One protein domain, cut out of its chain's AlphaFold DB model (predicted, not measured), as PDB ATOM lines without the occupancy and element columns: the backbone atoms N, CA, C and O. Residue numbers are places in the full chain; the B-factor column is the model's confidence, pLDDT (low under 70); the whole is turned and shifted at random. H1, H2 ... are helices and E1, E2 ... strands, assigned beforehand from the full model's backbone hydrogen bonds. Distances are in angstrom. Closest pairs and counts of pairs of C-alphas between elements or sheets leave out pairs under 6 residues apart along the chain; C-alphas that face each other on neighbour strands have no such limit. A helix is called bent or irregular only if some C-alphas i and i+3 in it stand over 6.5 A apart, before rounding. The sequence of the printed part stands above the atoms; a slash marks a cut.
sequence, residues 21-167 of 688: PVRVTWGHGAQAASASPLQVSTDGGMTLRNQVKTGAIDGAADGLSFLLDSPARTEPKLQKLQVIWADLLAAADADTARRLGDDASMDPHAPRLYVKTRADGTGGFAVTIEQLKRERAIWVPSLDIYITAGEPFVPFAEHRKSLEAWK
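Overview. This is residues 21 to 167 of the 688 residues of an uncharacterized protein of Paludibaculum fermentans (UniProt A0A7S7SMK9). Two antiparallel sheets lie face to face as a small sandwich: a twisted sheet of five strands, E3 E4 E1 E8 E7, and a smaller sheet of three, E2 E5 E6, whose strands run nearly in line with those of the first. H3 sits at one end of the sandwich, H4 packs across E7 at one edge of the larger sheet, and H1 and H2 make a helical hairpin set well away from both sheets on two links. The printed part has 147 residues, with eight named strands and four named helices in the order E1 E2 E3 E4 H1 H2 E5 E6 H3 E7 E8 H4, and its class is mixed, helices and strands. The whole is compact, with a radius of gyration of the C-alphas of 16.5 A, and spans 46 by 37 by 32 A.

Along the chain. In the larger sheet, E3 is residues 47 to 53, 17.6 A long, and E4 is residues 62 to 69, the longest strand at 23.6 A. E1, residues 21 to 26, begins with C-alpha 21 at (259.235, 142.558, 242.633) and is 17.2 A long. E8 is residues 145 to 149, and E7 is residues 137 to 140. In the smaller sheet, E2 is residues 39 to 42, E5 is residues 112 to 116, and E6 is residues 124 to 128. H3 is residues 129 to 135. H4, residues 156 to 166, is 16.0 A long and ends with C-alpha 166 at (258.243, 141.316, 269.675). H1, residues 83 to 91, begins with C-alpha 83 at (275.646, 164.280, 268.076) and is 12.1 A long; H2 is residues 94 to 101.

Arrangement. In the larger sheet E3 and E7 are the edge strands. E3 and E4 form a hairpin, with N 49 and O 67 2.9 A apart. E4 and E1 have N 64 and O 24 at 2.8 A, and E1 and E8 have N 23 and O 148 at 2.8 A. E8 and E7, also a hairpin, have N 138 and O 147 at 2.8 A. In the smaller sheet, N 114 and O 41 of E5 and E2 are 2.8 A apart, and the hairpin E5 and E6 has N 113 and O 127 at 2.8 A. The two sheets form a sandwich, two sheets face to face, with the facing parts 9.7 A centre to centre and the best planes 18 degrees apart. H3 is on the larger sheet at a height of 6.0 A, over none of its strands; its closest C-alphas to E8 are those of Leu 132 and Ala 149, 5.9 A apart. H3 only grazes the smaller sheet, with residues 129 to 132. H4 is on the larger sheet at a height of 9.3 A, over E7 and across the strands, at 76 degrees to E7 on the local plane. The closest C-alphas of H4 and E7 are those of His 159 and Ala 137, 6.9 A apart. H4 is only just irregular, with C-alphas 162 and 165 6.7 A apart. H1 and H2 touch, the closest C-alphas being those of Leu 89 and Ala 97 at 4.9 A, at a shallow tilt of 21 degrees, opposite ways. Neither is on either sheet. Every O i to N i+4 pair is within hydrogen-bond range in H1, H2 and H3, but 4 of 7 in H4.

Size, cuts and confidence. The two C-alphas farthest apart are those of Gly 55 and Val 83, 47.2 A. The printed part has no cut. The long links are E1 to E2, with 12 residues, and E4 to H1, with 13. The mean pLDDT of the printed part is 89.6, and residues 30 to 36, in the link from E1 to E2, are under 70.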
ATOM      1  N   PRO A  21     260.645 142.907 242.527       97.56
ATOM      2  CA  PRO A  21     259.235 142.558 242.633       97.56
ATOM      3  C   PRO A  21     258.666 143.036 243.964       97.56
ATOM      4  O   PRO A  21     259.262 142.795 245.015       97.56
ATOM      5  N   VAL A  22     257.509 143.694 243.927       98.00
ATOM      6  CA  VAL A  22     256.811 144.205 245.111       98.00
ATOM      7  C   VAL A  22     255.335 143.845 245.036       98.00
ATOM      8  O   VAL A  22     254.698 143.971 243.988       98.00
ATOM      9  N   ARG A  23     254.777 143.437 246.176       97.19
ATOM     10  CA  ARG A  23     253.347 143.218 246.375       97.19
ATOM     11  C   ARG A  23     252.862 144.036 247.565       97.19
ATOM     12  O   ARG A  23     253.440 143.965 248.646       97.19
ATOM     13  N   VAL A  24     251.781 144.785 247.368       96.69
ATOM     14  CA  VAL A  24     251.080 145.552 248.406       96.69
ATOM     15  C   VAL A  24     249.684 144.964 248.563       96.69
ATOM     16  O   VAL A  24     248.944 144.882 247.590       96.69
ATOM     17  N   THR A  25     249.318 144.554 249.770       95.00
ATOM     18  CA  THR A  25     248.021 143.933 250.093       95.00
ATOM     19  C   THR A  25     247.376 144.646 251.269       95.00
ATOM     20  O   THR A  25     248.082 145.235 252.090       95.00
ATOM     21  N   TRP A  26     246.050 144.617 251.354       92.88
ATOM     22  CA  TRP A  26     245.312 145.279 252.429       92.88
ATOM     23  C   TRP A  26     244.006 144.564 252.769       92.88
ATOM     24  O   TRP A  26     243.513 143.735 251.998       92.88
ATOM     25  N   GLY A  27     243.426 144.901 253.920       88.56
ATOM     26  CA  GLY A  27     242.209 144.248 254.400       88.56
ATOM     27  C   GLY A  27     242.497 142.898 255.055       88.56
ATOM     28  O   GLY A  27     241.799 141.930 254.766       88.56
ATOM     29  N   HIS A  28     243.554 142.810 255.865       86.81
ATOM     30  CA  HIS A  28     243.921 141.610 256.623       86.81
ATOM     31  C   HIS A  28     243.193 141.530 257.981       86.81
ATOM     32  O   HIS A  28     243.217 140.485 258.636       86.81
ATOM     33  N   GLY A  29     242.558 142.621 258.436       74.12
ATOM     34  CA  GLY A  29     241.799 142.700 259.691       74.12
ATOM     35  C   GLY A  29     240.301 142.357 259.577       74.12
ATOM     36  O   GLY A  29     239.670 142.541 258.542       74.12
ATOM     37  N   ALA A  30     239.689 141.906 260.685       50.72
ATOM     38  CA  ALA A  30     238.281 141.472 260.748       50.72
ATOM     39  C   ALA A  30     237.230 142.608 260.684       50.72
ATOM     40  O   ALA A  30     236.044 142.335 260.513       50.72
ATOM     41  N   GLN A  31     237.635 143.876 260.814       50.09
ATOM     42  CA  GLN A  31     236.767 145.038 260.587       50.09
ATOM     43  C   GLN A  31     237.123 145.672 259.243       50.09
ATOM     44  O   GLN A  31     237.796 146.696 259.176       50.09
ATOM     45  N   ALA A  32     236.676 145.035 258.163       46.84
ATOM     46  CA  ALA A  32     236.762 145.584 256.818       46.84
ATOM     47  C   ALA A  32     235.891 146.852 256.711       46.84
ATOM     48  O   ALA A  32     234.715 146.792 256.353       46.84
ATOM     49  N   ALA A  33     236.459 148.017 257.026       43.06
ATOM     50  CA  ALA A  33     235.932 149.288 256.548       43.06
ATOM     51  C   ALA A  33     236.398 149.462 255.098       43.06
ATOM     52  O   ALA A  33     237.589 149.355 254.816       43.06
ATOM     53  N   SER A  34     235.444 149.667 254.185       48.75
ATOM     54  CA  SER A  34     235.623 149.716 252.729       48.75
ATOM     55  C   SER A  34     236.935 150.387 252.309       48.75
ATOM     56  O   SER A  34     237.076 151.610 252.406       48.75
ATOM     57  N   ALA A  35     237.899 149.594 251.841       55.25
ATOM     58  CA  ALA A  35     239.164 150.126 251.372       55.25
ATOM     59  C   ALA A  35     238.928 150.895 250.067       55.25
ATOM     60  O   ALA A  35     238.640 150.306 249.024       55.25
ATOM     61  N   SER A  36     239.035 152.224 250.132       60.34
ATOM     62  CA  SER A  36     239.241 153.059 248.951       60.34
ATOM     63  C   SER A  36     240.365 152.459 248.093       60.34
ATOM     64  O   SER A  36     241.335 151.942 248.658       60.34
ATOM     65  N   PRO A  37     240.280 152.514 246.753       71.06
ATOM     66  CA  PRO A  37     241.324 151.966 245.897       71.06
ATOM     67  C   PRO A  37     242.670 152.623 246.222       71.06
ATOM     68  O   PRO A  37     242.815 153.844 246.147       71.06
ATOM     69  N   LEU A  38     243.644 151.794 246.596       88.31
ATOM     70  CA  LEU A  38     245.018 152.211 246.838       88.31
ATOM     71  C   LEU A  38     245.693 152.595 245.519       88.31
ATOM     72  O   LEU A  38     245.551 151.909 244.508       88.31
ATOM     73  N   GLN A  39     246.447 153.691 245.541       92.62
ATOM     74  CA  GLN A  39     247.265 154.140 244.417       92.62
ATOM     75  C   GLN A  39     248.739 154.056 244.789       92.62
ATOM     76  O   GLN A  39     249.117 154.329 245.928       92.62
ATOM     77  N   VAL A  40     249.576 153.692 243.822       95.12
ATOM     78  CA  VAL A  40     251.027 153.642 243.992       95.12
ATOM     79  C   VAL A  40     251.709 154.552 242.983       95.12
ATOM     80  O   VAL A  40     251.294 154.636 241.830       95.12
ATOM     81  N   SER A  41     252.747 155.253 243.423       95.12
ATOM     82  CA  SER A  41     253.570 156.113 242.569       95.12
ATOM     83  C   SER A  41     255.006 156.146 243.078       95.12
ATOM     84  O   SER A  41     255.273 155.757 244.211       95.12
ATOM     85  N   THR A  42     255.945 156.609 242.260       95.69
ATOM     86  CA  THR A  42     257.379 156.591 242.585       95.69
ATOM     87  C   THR A  42     258.022 157.965 242.385       95.69
ATOM     88  O   THR A  42     257.475 158.809 241.677       95.69
ATOM     89  N   ASP A  43     259.177 158.204 243.012       93.38
ATOM     90  CA  ASP A  43     260.032 159.374 242.762       93.38
ATOM     91  C   ASP A  43     261.512 158.984 242.582       93.38
ATOM     92  O   ASP A  43     261.845 157.811 242.412       93.38
ATOM     93  N   GLY A  44     262.416 159.973 242.567       86.56
ATOM     94  CA  GLY A  44     263.863 159.726 242.630       86.56
ATOM     95  C   GLY A  44     264.429 158.962 241.430       86.56
ATOM     96  O   GLY A  44     265.437 158.276 241.558       86.56
ATOM     97  N   GLY A  45     263.764 159.031 240.271       87.94
ATOM     98  CA  GLY A  45     264.132 158.264 239.077       87.94
ATOM     99  C   GLY A  45     263.737 156.784 239.126       87.94
ATOM    100  O   GLY A  45     264.032 156.059 238.180       87.94
ATOM    101  N   MET A  46     263.060 156.328 240.185       93.31
ATOM    102  CA  MET A  46     262.491 154.984 240.247       93.31
ATOM    103  C   MET A  46     261.256 154.890 239.350       93.31
ATOM    104  O   MET A  46     260.404 155.781 239.355       93.31
ATOM    105  N   THR A  47     261.142 153.799 238.597       94.38
ATOM    106  CA  THR A  47     260.006 153.534 237.704       94.38
ATOM    107  C   THR A  47     259.240 152.298 238.151       94.38
ATOM    108  O   THR A  47     259.813 151.369 238.718       94.38
ATOM    109  N   LEU A  48     257.931 152.311 237.911       95.31
ATOM    110  CA  LEU A  48     257.016 151.225 238.236       95.31
ATOM    111  C   LEU A  48     256.530 150.577 236.936       95.31
ATOM    112  O   LEU A  48     256.030 151.265 236.043       95.31
ATOM    113  N   ARG A  49     256.686 149.252 236.822       95.06
ATOM    114  CA  ARG A  49     256.293 148.451 235.650       95.06
ATOM    115  C   ARG A  49     255.361 147.307 236.036       95.06
ATOM    116  O   ARG A  49     255.385 146.823 237.163       95.06
ATOM    117  N   ASN A  50     254.580 146.839 235.061       94.12
ATOM    118  CA  ASN A  50     253.755 145.629 235.159       94.12
ATOM    119  C   ASN A  50     252.807 145.614 236.371       94.12
ATOM    120  O   ASN A  50     252.644 144.581 237.017       94.12
ATOM    121  N   GLN A  51     252.189 146.756 236.691       95.31
ATOM    122  CA  GLN A  51     251.217 146.822 237.777       95.31
ATOM    123  C   GLN A  51     249.962 146.029 237.436       95.31
ATOM    124  O   GLN A  51     249.263 146.324 236.467       95.31
ATOM    125  N   VAL A  52     249.660 145.054 238.284       94.81
ATOM    126  CA  VAL A  52     248.485 144.196 238.180       94.81
ATOM    127  C   VAL A  52     247.765 144.127 239.517       94.81
ATOM    128  O   VAL A  52     248.381 144.122 240.584       94.81
ATOM    129  N   LYS A  53     246.437 144.073 239.458       92.69
ATOM    130  CA  LYS A  53     245.597 143.817 240.625       92.69
ATOM    131  C   LYS A  53     245.640 142.326 240.947       92.69
ATOM    132  O   LYS A  53     245.428 141.512 240.054       92.69
ATOM    133  N   THR A  54     245.920 141.970 242.196       88.94
ATOM    134  CA  THR A  54     246.016 140.562 242.614       88.94
ATOM    135  C   THR A  54     244.680 139.991 243.074       88.94
ATOM    136  O   THR A  54     244.505 138.777 243.030       88.94
ATOM    137  N   GLY A  55     243.748 140.839 243.522       86.81
ATOM    138  CA  GLY A  55     242.577 140.384 244.271       86.81
ATOM    139  C   GLY A  55     242.969 139.826 245.643       86.81
ATOM    140  O   GLY A  55     244.058 140.120 246.148       86.81
ATOM    141  N   ALA A  56     242.077 139.029 246.237       87.94
ATOM    142  CA  ALA A  56     242.291 138.410 247.540       87.94
ATOM    143  C   ALA A  56     243.461 137.415 247.498       87.94
ATOM    144  O   ALA A  56     243.452 136.453 246.727       87.94
ATOM    145  N   ILE A  57     244.472 137.649 248.333       88.88
ATOM    146  CA  ILE A  57     245.694 136.845 248.400       88.88
ATOM    147  C   ILE A  57     246.283 136.919 249.809       88.88
ATOM    148  O   ILE A  57     246.187 137.953 250.463       88.88
ATOM    149  N   ASP A  58     246.872 135.824 250.293       84.88
ATOM    150  CA  ASP A  58     247.545 135.746 251.602       84.88
ATOM    151  C   ASP A  58     246.693 136.219 252.801       84.88
ATOM    152  O   ASP A  58     247.222 136.711 253.795       84.88
ATOM    153  N   GLY A  59     245.366 136.056 252.718       84.31
ATOM    154  CA  GLY A  59     244.410 136.489 253.747       84.31
ATOM    155  C   GLY A  59     243.946 137.946 253.633       84.31
ATOM    156  O   GLY A  59     243.095 138.355 254.417       84.31
ATOM    157  N   ALA A  60     244.448 138.700 252.652       90.19
ATOM    158  CA  ALA A  60     244.010 140.060 252.356       90.19
ATOM    159  C   ALA A  60     242.714 140.074 251.538       90.19
ATOM    160  O   ALA A  60     242.466 139.176 250.727       90.19
ATOM    161  N   ALA A  61     241.937 141.148 251.670       89.12
ATOM    162  CA  ALA A  61     240.761 141.384 250.841       89.12
ATOM    163  C   ALA A  61     241.129 141.740 249.387       89.12
ATOM    164  O   ALA A  61     240.397 141.383 248.463       89.12
ATOM    165  N   ASP A  62     242.243 142.450 249.176       91.81
ATOM    166  CA  ASP A  62     242.687 142.898 247.851       91.81
ATOM    167  C   ASP A  62     244.200 143.221 247.831       91.81
ATOM    168  O   ASP A  62     244.863 143.260 248.875       91.81
ATOM    169  N   GLY A  63     244.762 143.453 246.640       93.25
ATOM    170  CA  GLY A  63     246.184 143.744 246.480       93.25
ATOM    171  C   GLY A  63     246.624 144.206 245.086       93.25
ATOM    172  O   GLY A  63     245.894 144.131 244.094       93.25
ATOM    173  N   LEU A  64     247.868 144.681 245.021       95.81
ATOM    174  CA  LEU A  64     248.603 145.083 243.822       95.81
ATOM    175  C   LEU A  64     249.960 144.370 243.793       95.81
ATOM    176  O   LEU A  64     250.613 144.240 244.826       95.81
ATOM    177  N   SER A  65     250.414 143.948 242.616       96.38
ATOM    178  CA  SER A  65     251.793 143.494 242.375       96.38
ATOM    179  C   SER A  65     252.397 144.259 241.203       96.38
ATOM    180  O   SER A  65     251.686 144.575 240.251       96.38
ATOM    181  N   PHE A  66     253.683 144.586 241.284       97.62
ATOM    182  CA  PHE A  66     254.417 145.349 240.271       97.62
ATOM    183  C   PHE A  66     255.930 145.130 240.413       97.62
ATOM    184  O   PHE A  66     256.405 144.565 241.399       97.62
ATOM    185  N   LEU A  67     256.691 145.592 239.421       97.31
ATOM    186  CA  LEU A  67     258.151 145.642 239.451       97.31
ATOM    187  C   LEU A  67     258.611 147.086 239.669       97.31
ATOM    188  O   LEU A  67     258.064 148.008 239.058       97.31
ATOM    189  N   LEU A  68     259.618 147.272 240.523       96.75
ATOM    190  CA  LEU A  68     260.292 148.551 240.731       96.75
ATOM    191  C   LEU A  68     261.690 148.524 240.131       96.75
ATOM    192  O   LEU A  68     262.525 147.715 240.531       96.75
ATOM    193  N   ASP A  69     261.975 149.467 239.244       93.69
ATOM    194  CA  ASP A  69     263.320 149.685 238.727       93.69
ATOM    195  C   ASP A  69     263.872 150.961 239.319       93.69
ATOM    196  O   ASP A  69     263.319 152.043 239.117       93.69
ATOM    197  N   SER A  70     264.966 150.826 240.055       89.25
ATOM    198  CA  SER A  70     265.614 151.936 240.736       89.25
ATOM    199  C   SER A  70     266.981 152.201 240.117       89.25
ATOM    200  O   SER A  70     267.699 151.243 239.796       89.25
ATOM    201  N   PRO A  71     267.399 153.474 240.019       84.75
ATOM    202  CA  PRO A  71     268.794 153.781 239.749       84.75
ATOM    203  C   PRO A  71     269.691 153.125 240.807       84.75
ATOM    204  O   PRO A  71     269.273 152.913 241.955       84.75
ATOM    205  N   ALA A  72     270.926 152.796 240.418       80.31
ATOM    206  CA  ALA A  72     271.936 152.377 241.378       80.31
ATOM    207  C   ALA A  72     272.165 153.479 242.415       80.31
ATOM    208  O   ALA A  72     272.135 154.672 242.109       80.31
ATOM    209  N   ARG A  73     272.418 153.062 243.654       78.81
ATOM    210  CA  ARG A  73     272.762 153.974 244.738       78.81
ATOM    211  C   ARG A  73     274.076 154.682 244.405       78.81
ATOM    212  O   ARG A  73     275.106 154.032 244.256       78.81
ATOM    213  N   THR A  74     274.036 156.006 244.314       72.06
ATOM    214  CA  THR A  74     275.206 156.837 243.995       72.06
ATOM    215  C   THR A  74     275.828 157.498 245.221       72.06
ATOM    216  O   THR A  74     277.000 157.862 245.182       72.06
ATOM    217  N   GLU A  75     275.075 157.637 246.315       78.62
ATOM    218  CA  GLU A  75     275.511 158.362 247.508       78.62
ATOM    219  C   GLU A  75     275.666 157.453 248.738       78.62
ATOM    220  O   GLU A  75     274.860 156.535 248.958       78.62
ATOM    221  N   PRO A  76     276.696 157.690 249.573       78.56
ATOM    222  CA  PRO A  76     276.863 156.970 250.826       78.56
ATOM    223  C   PRO A  76     275.781 157.363 251.837       78.56
ATOM    224  O   PRO A  76     275.114 158.388 251.710       78.56
ATOM    225  N   LYS A  77     275.621 156.532 252.870       81.44
ATOM    226  CA  LYS A  77     274.728 156.800 254.008       81.44
ATOM    227  C   LYS A  77     275.118 158.124 254.660       81.44
ATOM    228  O   LYS A  77     276.291 158.498 254.603       81.44
ATOM    229  N   LEU A  78     274.184 158.825 255.293       84.88
ATOM    230  CA  LEU A  78     274.445 160.104 255.950       84.88
ATOM    231  C   LEU A  78     275.654 160.003 256.901       84.88
ATOM    232  O   LEU A  78     275.618 159.287 257.894       84.88
ATOM    233  N   GLN A  79     276.721 160.751 256.603       82.56
ATOM    234  CA  GLN A  79     277.968 160.737 257.388       82.56
ATOM    235  C   GLN A  79     278.044 161.852 258.446       82.56
ATOM    236  O   GLN A  79     278.970 161.888 259.250       82.56
ATOM    237  N   LYS A  80     277.100 162.804 258.440       85.06
ATOM    238  CA  LYS A  80     277.094 163.989 259.319       85.06
ATOM    239  C   LYS A  80     275.848 164.019 260.199       85.06
ATOM    240  O   LYS A  80     275.009 164.912 260.081       85.06
ATOM    241  N   LEU A  81     275.715 163.005 261.045       82.75
ATOM    242  CA  LEU A  81     274.632 162.912 262.015       82.75
ATOM    243  C   LEU A  81     274.826 163.948 263.139       82.75
ATOM    244  O   LEU A  81     275.953 164.270 263.509       82.75
ATOM    245  N   GLN A  82     273.733 164.494 263.677       83.12
ATOM    246  CA  GLN A  82     273.822 165.365 264.853       83.12
ATOM    247  C   GLN A  82     274.168 164.509 266.086       83.12
ATOM    248  O   GLN A  82     273.664 163.395 266.216       83.12
ATOM    249  N   VAL A  83     275.027 165.030 266.966       85.50
ATOM    250  CA  VAL A  83     275.646 164.280 268.076       85.50
ATOM    251  C   VAL A  83     274.654 163.525 268.972       85.50
ATOM    252  O   VAL A  83     274.906 162.371 269.278       85.50
ATOM    253  N   ILE A  84     273.478 164.084 269.275       84.19
ATOM    254  CA  ILE A  84     272.457 163.436 270.115       84.19
ATOM    255  C   ILE A  84     271.982 162.108 269.527       84.19
ATOM    256  O   ILE A  84     271.694 161.170 270.259       84.19
ATOM    257  N   TRP A  85     271.911 162.015 268.199       86.19
ATOM    258  CA  TRP A  85     271.508 160.789 267.522       86.19
ATOM    259  C   TRP A  85     272.651 159.779 267.491       86.19
ATOM    260  O   TRP A  85     272.393 158.586 267.606       86.19
ATOM    261  N   ALA A  86     273.900 160.237 267.368       89.00
ATOM    262  CA  ALA A  86     275.063 159.362 267.474       89.00
ATOM    263  C   ALA A  86     275.182 158.775 268.890       89.00
ATOM    264  O   ALA A  86     275.353 157.566 269.032       89.00
ATOM    265  N   ASP A  87     274.997 159.603 269.918       91.19
ATOM    266  CA  ASP A  87     275.019 159.185 271.321       91.19
ATOM    267  C   ASP A  87     273.856 158.235 271.634       91.19
ATOM    268  O   ASP A  87     274.059 157.196 272.262       91.19
ATOM    269  N   LEU A  88     272.648 158.534 271.136       90.31
ATOM    270  CA  LEU A  88     271.489 157.650 271.279       90.31
ATOM    271  C   LEU A  88     271.741 156.278 270.644       90.31
ATOM    272  O   LEU A  88     271.392 155.265 271.241       90.31
ATOM    273  N   LEU A  89     272.346 156.231 269.453       91.62
ATOM    274  CA  LEU A  89     272.713 154.976 268.793       91.62
ATOM    275  C   LEU A  89     273.771 154.202 269.584       91.62
ATOM    276  O   LEU A  89     273.646 152.990 269.730       91.62
ATOM    277  N   ALA A  90     274.792 154.888 270.098       93.06
ATOM    278  CA  ALA A  90     275.876 154.271 270.857       93.06
ATOM    279  C   ALA A  90     275.414 153.711 272.214       93.06
ATOM    280  O   ALA A  90     275.958 152.712 272.679       93.06
ATOM    281  N   ALA A  91     274.413 154.339 272.837       93.75
ATOM    282  CA  ALA A  91     273.848 153.917 274.118       93.75
ATOM    283  C   ALA A  91     272.676 152.921 273.987       93.75
ATOM    284  O   ALA A  91     272.171 152.429 274.998       93.75
ATOM    285  N   ALA A  92     272.206 152.646 272.770       94.62
ATOM    286  CA  ALA A  92     271.041 151.807 272.524       94.62
ATOM    287  C   ALA A  92     271.351 150.300 272.563       94.62
ATOM    288  O   ALA A  92     272.454 149.852 272.256       94.62
ATOM    289  N   ASP A  93     270.320 149.501 272.865       94.00
ATOM    290  CA  ASP A  93     270.343 148.060 272.610       94.00
ATOM    291  C   ASP A  93     270.514 147.755 271.107       94.00
ATOM    292  O   ASP A  93     270.216 148.591 270.250       94.00
ATOM    293  N   ALA A  94     270.992 146.548 270.779       95.50
ATOM    294  CA  ALA A  94     271.360 146.184 269.408       95.50
ATOM    295  C   ALA A  94     270.205 146.321 268.397       95.50
ATOM    296  O   ALA A  94     270.437 146.769 267.272       95.50
ATOM    297  N   ASP A  95     268.965 145.985 268.779       94.19
ATOM    298  CA  ASP A  95     267.814 146.177 267.889       94.19
ATOM    299  C   ASP A  95     267.530 147.668 267.671       94.19
ATOM    300  O   ASP A  95     267.354 148.121 266.541       94.19
ATOM    301  N   THR A  96     267.534 148.462 268.736       94.12
ATOM    302  CA  THR A  96     267.263 149.896 268.644       94.12
ATOM    303  C   THR A  96     268.329 150.627 267.840       94.12
ATOM    304  O   THR A  96     267.976 151.450 266.993       94.12
ATOM    305  N   ALA A  97     269.603 150.292 268.043       95.25
ATOM    306  CA  ALA A  97     270.709 150.819 267.254       95.25
ATOM    307  C   ALA A  97     270.557 150.460 265.768       95.25
ATOM    308  O   ALA A  97     270.716 151.330 264.914       95.25
ATOM    309  N   ARG A  98     270.166 149.217 265.449       94.50
ATOM    310  CA  ARG A  98     269.865 148.796 264.072       94.50
ATOM    311  C   ARG A  98     268.711 149.606 263.481       94.50
ATOM    312  O   ARG A  98     268.883 150.218 262.436       94.50
ATOM    313  N   ARG A  99     267.550 149.660 264.143       92.75
ATOM    314  CA  ARG A  99     266.356 150.352 263.619       92.75
ATOM    315  C   ARG A  99     266.594 151.836 263.370       92.75
ATOM    316  O   ARG A  99     266.233 152.339 262.315       92.75
ATOM    317  N   LEU A 100     267.181 152.533 264.343       91.06
ATOM    318  CA  LEU A 100     267.489 153.959 264.213       91.06
ATOM    319  C   LEU A 100     268.625 154.188 263.212       91.06
ATOM    320  O   LEU A 100     268.596 155.150 262.448       91.06
ATOM    321  N   GLY A 101     269.616 153.297 263.203       90.38
ATOM    322  CA  GLY A 101     270.729 153.330 262.270       90.38
ATOM    323  C   GLY A 101     270.274 153.110 260.835       90.38
ATOM    324  O   GLY A 101     270.865 153.691 259.940       90.38
ATOM    325  N   ASP A 102     269.232 152.323 260.596       90.19
ATOM    326  CA  ASP A 102     268.730 151.970 259.265       90.19
ATOM    327  C   ASP A 102     267.450 152.724 258.865       90.19
ATOM    328  O   ASP A 102     266.800 152.393 257.864       90.19
ATOM    329  N   ASP A 103     267.091 153.750 259.636       90.62
ATOM    330  CA  ASP A 103     265.970 154.632 259.351       90.62
ATOM    331  C   ASP A 103     266.135 155.333 257.992       90.62
ATOM    332  O   ASP A 103     267.243 155.677 257.575       90.62
ATOM    333  N   ALA A 104     265.023 155.603 257.304       90.06
ATOM    334  CA  ALA A 104     265.045 156.255 255.994       90.06
ATOM    335  C   ALA A 104     265.712 157.643 256.006       90.06
ATOM    336  O   ALA A 104     266.210 158.092 254.974       90.06
ATOM    337  N   SER A 105     265.752 158.329 257.154       86.88
ATOM    338  CA  SER A 105     266.461 159.605 257.314       86.88
ATOM    339  C   SER A 105     267.979 159.494 257.130       86.88
ATOM    340  O   SER A 105     268.626 160.500 256.833       86.88
ATOM    341  N   MET A 106     268.542 158.288 257.248       87.25
ATOM    342  CA  MET A 106     269.962 158.022 257.014       87.25
ATOM    343  C   MET A 106     270.304 157.951 255.523       87.25
ATOM    344  O   MET A 106     271.470 158.099 255.164       87.25
ATOM    345  N   ASP A 107     269.297 157.804 254.659       86.62
ATOM    346  CA  ASP A 107     269.429 157.770 253.203       86.62
ATOM    347  C   ASP A 107     268.442 158.769 252.558       86.62
ATOM    348  O   ASP A 107     267.501 158.374 251.863       86.62
ATOM    349  N   PRO A 108     268.621 160.090 252.769       82.88
ATOM    350  CA  PRO A 108     267.614 161.097 252.416       82.88
ATOM    351  C   PRO A 108     267.284 161.157 250.915       82.88
ATOM    352  O   PRO A 108     266.185 161.589 250.553       82.88
ATOM    353  N   HIS A 109     268.212 160.705 250.068       85.44
ATOM    354  CA  HIS A 109     268.111 160.677 248.607       85.44
ATOM    355  C   HIS A 109     267.606 159.340 248.044       85.44
ATOM    356  O   HIS A 109     267.501 159.199 246.827       85.44
ATOM    357  N   ALA A 110     267.299 158.354 248.896       88.75
ATOM    358  CA  ALA A 110     266.782 157.073 248.435       88.75
ATOM    359  C   ALA A 110     265.428 157.257 247.719       88.75
ATOM    360  O   ALA A 110     264.529 157.879 248.303       88.75
ATOM    361  N   PRO A 111     265.255 156.698 246.503       92.81
ATOM    362  CA  PRO A 111     263.976 156.707 245.801       92.81
ATOM    363  C   PRO A 111     262.858 156.074 246.630       92.81
ATOM    364  O   PRO A 111     263.087 155.117 247.381       92.81
ATOM    365  N   ARG A 112     261.643 156.605 246.489       94.56
ATOM    366  CA  ARG A 112     260.488 156.265 247.323       94.56
ATOM    367  C   ARG A 112     259.340 155.727 246.494       94.56
ATOM    368  O   ARG A 112     259.000 156.260 245.441       94.56
ATOM    369  N   LEU A 113     258.718 154.678 247.018       96.88
ATOM    370  CA  LEU A 113     257.406 154.206 246.616       96.88
ATOM    371  C   LEU A 113     256.385 154.866 247.541       96.88
ATOM    372  O   LEU A 113     256.421 154.670 248.754       96.88
ATOM    373  N   TYR A 114     255.464 155.623 246.968       96.25
ATOM    374  CA  TYR A 114     254.315 156.173 247.667       96.25
ATOM    375  C   TYR A 114     253.152 155.202 247.563       96.25
ATOM    376  O   TYR A 114     252.823 154.731 246.477       96.25
ATOM    377  N   VAL A 115     252.508 154.946 248.695       95.88
ATOM    378  CA  VAL A 115     251.308 154.123 248.817       95.88
ATOM    379  C   VAL A 115     250.204 155.037 249.332       95.88
ATOM    380  O   VAL A 115     250.217 155.424 250.498       95.88
ATOM    381  N   LYS A 116     249.285 155.450 248.456       94.06
ATOM    382  CA  LYS A 116     248.240 156.446 248.727       94.06
ATOM    383  C   LYS A 116     246.893 155.787 248.972       94.06
ATOM    384  O   LYS A 116     246.384 155.065 248.121       94.06
ATOM    385  N   THR A 117     246.288 156.091 250.116       91.75
ATOM    386  CA  THR A 117     244.952 155.602 250.502       91.75
ATOM    387  C   THR A 117     243.840 156.610 250.206       91.75
ATOM    388  O   THR A 117     242.659 156.305 250.382       91.75
ATOM    389  N   ARG A 118     244.197 157.824 249.763       88.94
ATOM    390  CA  ARG A 118     243.264 158.896 249.398       88.94
ATOM    391  C   ARG A 118     243.745 159.637 248.155       88.94
ATOM    392  O   ARG A 118     244.934 159.917 248.023       88.94
ATOM    393  N   ALA A 119     242.802 159.997 247.286       86.06
ATOM    394  CA  ALA A 119     243.078 160.703 246.034       86.06
ATOM    395  C   ALA A 119     243.556 162.153 246.239       86.06
ATOM    396  O   ALA A 119     244.286 162.680 245.409       86.06
ATOM    397  N   ASP A 120     243.184 162.783 247.356       85.88
ATOM    398  CA  ASP A 120     243.626 164.135 247.724       85.88
ATOM    399  C   ASP A 120     245.071 164.180 248.264       85.88
ATOM    400  O   ASP A 120     245.576 165.244 248.614       85.88
ATOM    401  N   GLY A 121     245.749 163.029 248.351       85.38
ATOM    402  CA  GLY A 121     247.120 162.922 248.845       85.38
ATOM    403  C   GLY A 121     247.264 163.006 250.368       85.38
ATOM    404  O   GLY A 121     248.392 162.931 250.855       85.38
ATOM    405  N   THR A 122     246.162 163.094 251.124       88.69
ATOM    406  CA  THR A 122     246.146 163.206 252.600       88.69
ATOM    407  C   THR A 122     246.147 161.850 253.319       88.69
ATOM    408  O   THR A 122     246.014 161.770 254.539       88.69
ATOM    409  N   GLY A 123     246.252 160.747 252.583       89.56
ATOM    410  CA  GLY A 123     246.255 159.401 253.148       89.56
ATOM    411  C   GLY A 123     247.322 158.532 252.511       89.56
ATOM    412  O   GLY A 123     247.495 158.559 251.289       89.56
ATOM    413  N   GLY A 124     248.017 157.752 253.336       92.25
ATOM    414  CA  GLY A 124     249.038 156.819 252.885       92.25
ATOM    415  C   GLY A 124     250.358 156.978 253.623       92.25
ATOM    416  O   GLY A 124     250.386 157.429 254.766       92.25
ATOM    417  N   PHE A 125     251.439 156.616 252.942       95.00
ATOM    418  CA  PHE A 125     252.826 156.754 253.388       95.00
ATOM    419  C   PHE A 125     253.778 156.594 252.197       95.00
ATOM    420  O   PHE A 125     253.354 156.291 251.078       95.00
ATOM    421  N   ALA A 126     255.074 156.752 252.449       95.44
ATOM    422  CA  ALA A 126     256.127 156.321 251.541       95.44
ATOM    423  C   ALA A 126     256.952 155.173 252.145       95.44
ATOM    424  O   ALA A 126     256.978 154.967 253.356       95.44
ATOM    425  N   VAL A 127     257.660 154.435 251.301       96.12
ATOM    426  CA  VAL A 127     258.692 153.468 251.693       96.12
ATOM    427  C   VAL A 127     259.863 153.608 250.728       96.12
ATOM    428  O   VAL A 127     259.658 153.761 249.523       96.12
ATOM    429  N   THR A 128     261.096 153.627 251.231       94.50
ATOM    430  CA  THR A 128     262.273 153.750 250.362       94.50
ATOM    431  C   THR A 128     262.623 152.414 249.716       94.50
ATOM    432  O   THR A 128     262.334 151.343 250.256       94.50
ATOM    433  N   ILE A 129     263.302 152.457 248.569       93.44
ATOM    434  CA  ILE A 129     263.818 151.243 247.926       93.44
ATOM    435  C   ILE A 129     264.772 150.461 248.847       93.44
ATOM    436  O   ILE A 129     264.750 149.231 248.861       93.44
ATOM    437  N   GLU A 130     265.561 151.161 249.666       91.75
ATOM    438  CA  GLU A 130     266.491 150.545 250.619       91.75
ATOM    439  C   GLU A 130     265.743 149.823 251.753       91.75
ATOM    440  O   GLU A 130     266.128 148.717 252.131       91.75
ATOM    441  N   GLN A 131     264.631 150.391 252.241       94.81
ATOM    442  CA  GLN A 131     263.750 149.719 253.205       94.81
ATOM    443  C   GLN A 131     263.145 148.442 252.611       94.81
ATOM    444  O   GLN A 131     263.178 147.395 253.251       94.81
ATOM    445  N   LEU A 132     262.645 148.495 251.370       96.12
ATOM    446  CA  LEU A 132     262.057 147.326 250.706       96.12
ATOM    447  C   LEU A 132     263.073 146.195 250.510       96.12
ATOM    448  O   LEU A 132     262.768 145.042 250.812       96.12
ATOM    449  N   LYS A 133     264.284 146.520 250.039       93.50
ATOM    450  CA  LYS A 133     265.358 145.537 249.820       93.50
ATOM    451  C   LYS A 133     265.812 144.870 251.115       93.50
ATOM    452  O   LYS A 133     266.052 143.667 251.126       93.50
ATOM    453  N   ARG A 134     265.950 145.654 252.187       93.81
ATOM    454  CA  ARG A 134     266.460 145.169 253.472       93.81
ATOM    455  C   ARG A 134     265.424 144.349 254.232       93.81
ATOM    456  O   ARG A 134     265.745 143.268 254.710       93.81
ATOM    457  N   GLU A 135     264.206 144.867 254.357       95.38
ATOM    458  CA  GLU A 135     263.206 144.301 255.268       95.38
ATOM    459  C   GLU A 135     262.391 143.183 254.609       95.38
ATOM    460  O   GLU A 135     261.968 142.258 255.297       95.38
ATOM    461  N   ARG A 136     262.173 143.247 253.284       96.38
ATOM    462  CA  ARG A 136     261.383 142.297 252.460       96.38
ATOM    463  C   ARG A 136     259.917 142.077 252.862       96.38
ATOM    464  O   ARG A 136     259.139 141.577 252.049       96.38
ATOM    465  N   ALA A 137     259.523 142.446 254.074       97.50
ATOM    466  CA  ALA A 137     258.186 142.345 254.635       97.50
ATOM    467  C   ALA A 137     257.955 143.517 255.602       97.50
ATOM    468  O   ALA A 137     258.709 143.718 256.551       97.50
ATOM    469  N   ILE A 138     256.921 144.314 255.341       97.88
ATOM    470  CA  ILE A 138     256.598 145.532 256.085       97.88
ATOM    471  C   ILE A 138     255.106 145.512 256.395       97.88
ATOM    472  O   ILE A 138     254.269 145.577 255.495       97.88
ATOM    473  N   TRP A 139     254.775 145.443 257.681       97.19
ATOM    474  CA  TRP A 139     253.403 145.494 258.171       97.19
ATOM    475  C   TRP A 139     253.082 146.854 258.793       97.19
ATOM    476  O   TRP A 139     253.767 147.280 259.727       97.19
ATOM    477  N   VAL A 140     252.023 147.508 258.302       96.25
ATOM    478  CA  VAL A 140     251.516 148.804 258.782       96.25
ATOM    479  C   VAL A 140     250.122 148.608 259.399       96.25
ATOM    480  O   VAL A 140     249.112 148.816 258.720       96.25
ATOM    481  N   PRO A 141     250.029 148.217 260.687       93.12
ATOM    482  CA  PRO A 141     248.754 147.867 261.310       93.12
ATOM    483  C   PRO A 141     247.719 148.995 261.289       93.12
ATOM    484  O   PRO A 141     246.532 148.740 261.132       93.12
ATOM    485  N   SER A 142     248.160 150.247 261.436       90.44
ATOM    486  CA  SER A 142     247.284 151.427 261.512       90.44
ATOM    487  C   SER A 142     246.516 151.720 260.222       90.44
ATOM    488  O   SER A 142     245.536 152.460 260.256       90.44
ATOM    489  N   LEU A 143     246.959 151.151 259.099       91.19
ATOM    490  CA  LEU A 143     246.316 151.286 257.795       91.19
ATOM    491  C   LEU A 143     245.867 149.940 257.217       91.19
ATOM    492  O   LEU A 143     245.334 149.929 256.113       91.19
ATOM    493  N   ASP A 144     246.084 148.838 257.943       93.12
ATOM    494  CA  ASP A 144     245.812 147.475 257.479       93.12
ATOM    495  C   ASP A 144     246.476 147.175 256.118       93.12
ATOM    496  O   ASP A 144     245.853 146.637 255.206       93.12
ATOM    497  N   ILE A 145     247.744 147.586 255.962       94.94
ATOM    498  CA  ILE A 145     248.527 147.426 254.724       94.94
ATOM    499  C   ILE A 145     249.787 146.601 254.992       94.94
ATOM    500  O   ILE A 145     250.586 146.924 255.872       94.94
ATOM    501  N   TYR A 146     249.990 145.570 254.173       96.75
ATOM    502  CA  TYR A 146     251.176 144.720 254.161       96.75
ATOM    503  C   TYR A 146     251.913 144.828 252.824       96.75
ATOM    504  O   TYR A 146     251.311 144.668 251.759       96.75
ATOM    505  N   ILE A 147     253.220 145.077 252.880       97.88
ATOM    506  CA  ILE A 147     254.104 145.137 251.714       97.88
ATOM    507  C   ILE A 147     255.108 143.996 251.807       97.88
ATOM    508  O   ILE A 147     255.758 143.830 252.836       97.88
ATOM    509  N   THR A 148     255.296 143.256 250.721       97.81
ATOM    510  CA  THR A 148     256.383 142.284 250.592       97.81
ATOM    511  C   THR A 148     257.170 142.523 249.308       97.81
ATOM    512  O   THR A 148     256.607 142.924 248.289       97.81
ATOM    513  N   ALA A 149     258.488 142.344 249.377       97.38
ATOM    514  CA  ALA A 149     259.418 142.659 248.304       97.38
ATOM    515  C   ALA A 149     260.502 141.584 248.147       97.38
ATOM    516  O   ALA A 149     261.025 141.049 249.130       97.38
ATOM    517  N   GLY A 150     260.866 141.323 246.891       95.44
ATOM    518  CA  GLY A 150     261.841 140.308 246.503       95.44
ATOM    519  C   GLY A 150     261.275 138.893 246.579       95.44
ATOM    520  O   GLY A 150     260.674 138.498 247.577       95.44
ATOM    521  N   GLU A 151     261.492 138.106 245.529       92.25
ATOM    522  CA  GLU A 151     260.985 136.738 245.464       92.25
ATOM    523  C   GLU A 151     261.891 135.730 246.206       92.25
ATOM    524  O   GLU A 151     263.110 135.916 246.266       92.25
ATOM    525  N   PRO A 152     261.316 134.664 246.799       94.12
ATOM    526  CA  PRO A 152     259.876 134.454 246.993       94.12
ATOM    527  C   PRO A 152     259.278 135.482 247.972       94.12
ATOM    528  O   PRO A 152     259.946 135.899 248.919       94.12
ATOM    529  N   PHE A 153     258.028 135.895 247.726       96.12
ATOM    530  CA  PHE A 153     257.307 136.810 248.617       96.12
ATOM    531  C   PHE A 153     257.065 136.167 249.984       96.12
ATOM    532  O   PHE A 153     256.727 134.987 250.062       96.12
ATOM    533  N   VAL A 154     257.191 136.959 251.049       96.75
ATOM    534  CA  VAL A 154     256.949 136.508 252.424       96.75
ATOM    535  C   VAL A 154     255.438 136.527 252.693       96.75
ATOM    536  O   VAL A 154     254.848 137.615 252.662       96.75
ATOM    537  N   PRO A 155     254.786 135.385 252.982       95.81
ATOM    538  CA  PRO A 155     253.356 135.346 253.283       95.81
ATOM    539  C   PRO A 155     253.009 136.154 254.540       95.81
ATOM    540  O   PRO A 155     253.723 136.097 255.544       95.81
ATOM    541  N   PHE A 156     251.870 136.856 254.534       95.69
ATOM    542  CA  PHE A 156     251.459 137.697 255.668       95.69
ATOM    543  C   PHE A 156     251.360 136.916 256.987       95.69
ATOM    544  O   PHE A 156     251.835 137.377 258.022       95.69
ATOM    545  N   ALA A 157     250.795 135.704 256.958       95.06
ATOM    546  CA  ALA A 157     250.671 134.859 258.145       95.06
ATOM    547  C   ALA A 157     252.035 134.458 258.740       95.06
ATOM    548  O   ALA A 157     252.177 134.408 259.965       95.06
ATOM    549  N   GLU A 158     253.033 134.207 257.888       96.06
ATOM    550  CA  GLU A 158     254.402 133.898 258.310       96.06
ATOM    551  C   GLU A 158     255.062 135.130 258.938       96.06
ATOM    552  O   GLU A 158     255.575 135.050 260.057       96.06
ATOM    553  N   HIS A 159     254.963 136.291 258.283       96.19
ATOM    554  CA  HIS A 159     255.489 137.535 258.836       96.19
ATOM    555  C   HIS A 159     254.818 137.880 260.173       96.19
ATOM    556  O   HIS A 159     255.504 138.159 261.153       96.19
ATOM    557  N   ARG A 160     253.491 137.761 260.274       95.38
ATOM    558  CA  ARG A 160     252.752 137.990 261.524       95.38
ATOM    559  C   ARG A 160     253.236 137.081 262.655       95.38
ATOM    560  O   ARG A 160     253.398 137.558 263.772       95.38
ATOM    561  N   LYS A 161     253.508 135.802 262.368       96.25
ATOM    562  CA  LYS A 161     254.088 134.868 263.344       96.25
ATOM    563  C   LYS A 161     255.485 135.313 263.786       96.25
ATOM    564  O   LYS A 161     255.800 135.227 264.967       96.25
ATOM    565  N   SER A 162     256.303 135.837 262.870       95.50
ATOM    566  CA  SER A 162     257.639 136.349 263.217       95.50
ATOM    567  C   SER A 162     257.600 137.559 264.168       95.50
ATOM    568  O   SER A 162     258.517 137.739 264.966       95.50
ATOM    569  N   LEU A 163     256.522 138.353 264.134       96.12
ATOM    570  CA  LEU A 163     256.320 139.505 265.018       96.12
ATOM    571  C   LEU A 163     255.864 139.121 266.439       96.12
ATOM    572  O   LEU A 163     255.958 139.949 267.342       96.12
ATOM    573  N   GLU A 164     255.393 137.891 266.678       95.19
ATOM    574  CA  GLU A 164     254.857 137.489 267.992       95.19
ATOM    575  C   GLU A 164     255.890 137.605 269.118       95.19
ATOM    576  O   GLU A 164     255.541 138.026 270.221       95.19
ATOM    577  N   ALA A 165     257.164 137.321 268.829       95.25
ATOM    578  CA  ALA A 165     258.262 137.454 269.790       95.25
ATOM    579  C   ALA A 165     258.518 138.909 270.232       95.25
ATOM    580  O   ALA A 165     259.123 139.141 271.276       95.25
ATOM    581  N   TRP A 166     258.040 139.883 269.454       94.50
ATOM    582  CA  TRP A 166     258.243 141.316 269.675       94.50
ATOM    583  C   TRP A 166     256.995 142.020 270.215       94.50
ATOM    584  O   TRP A 166     256.993 143.234 270.432       94.50
ATOM    585  N   LYS A 167     255.909 141.278 270.445       92.69
ATOM    586  CA  LYS A 167     254.651 141.834 270.942       92.69
ATOM    587  C   LYS A 167     254.854 142.509 272.305       92.69
ATOM    588  O   LYS A 167     255.473 141.940 273.199       92.69
TER     589      LYS A 167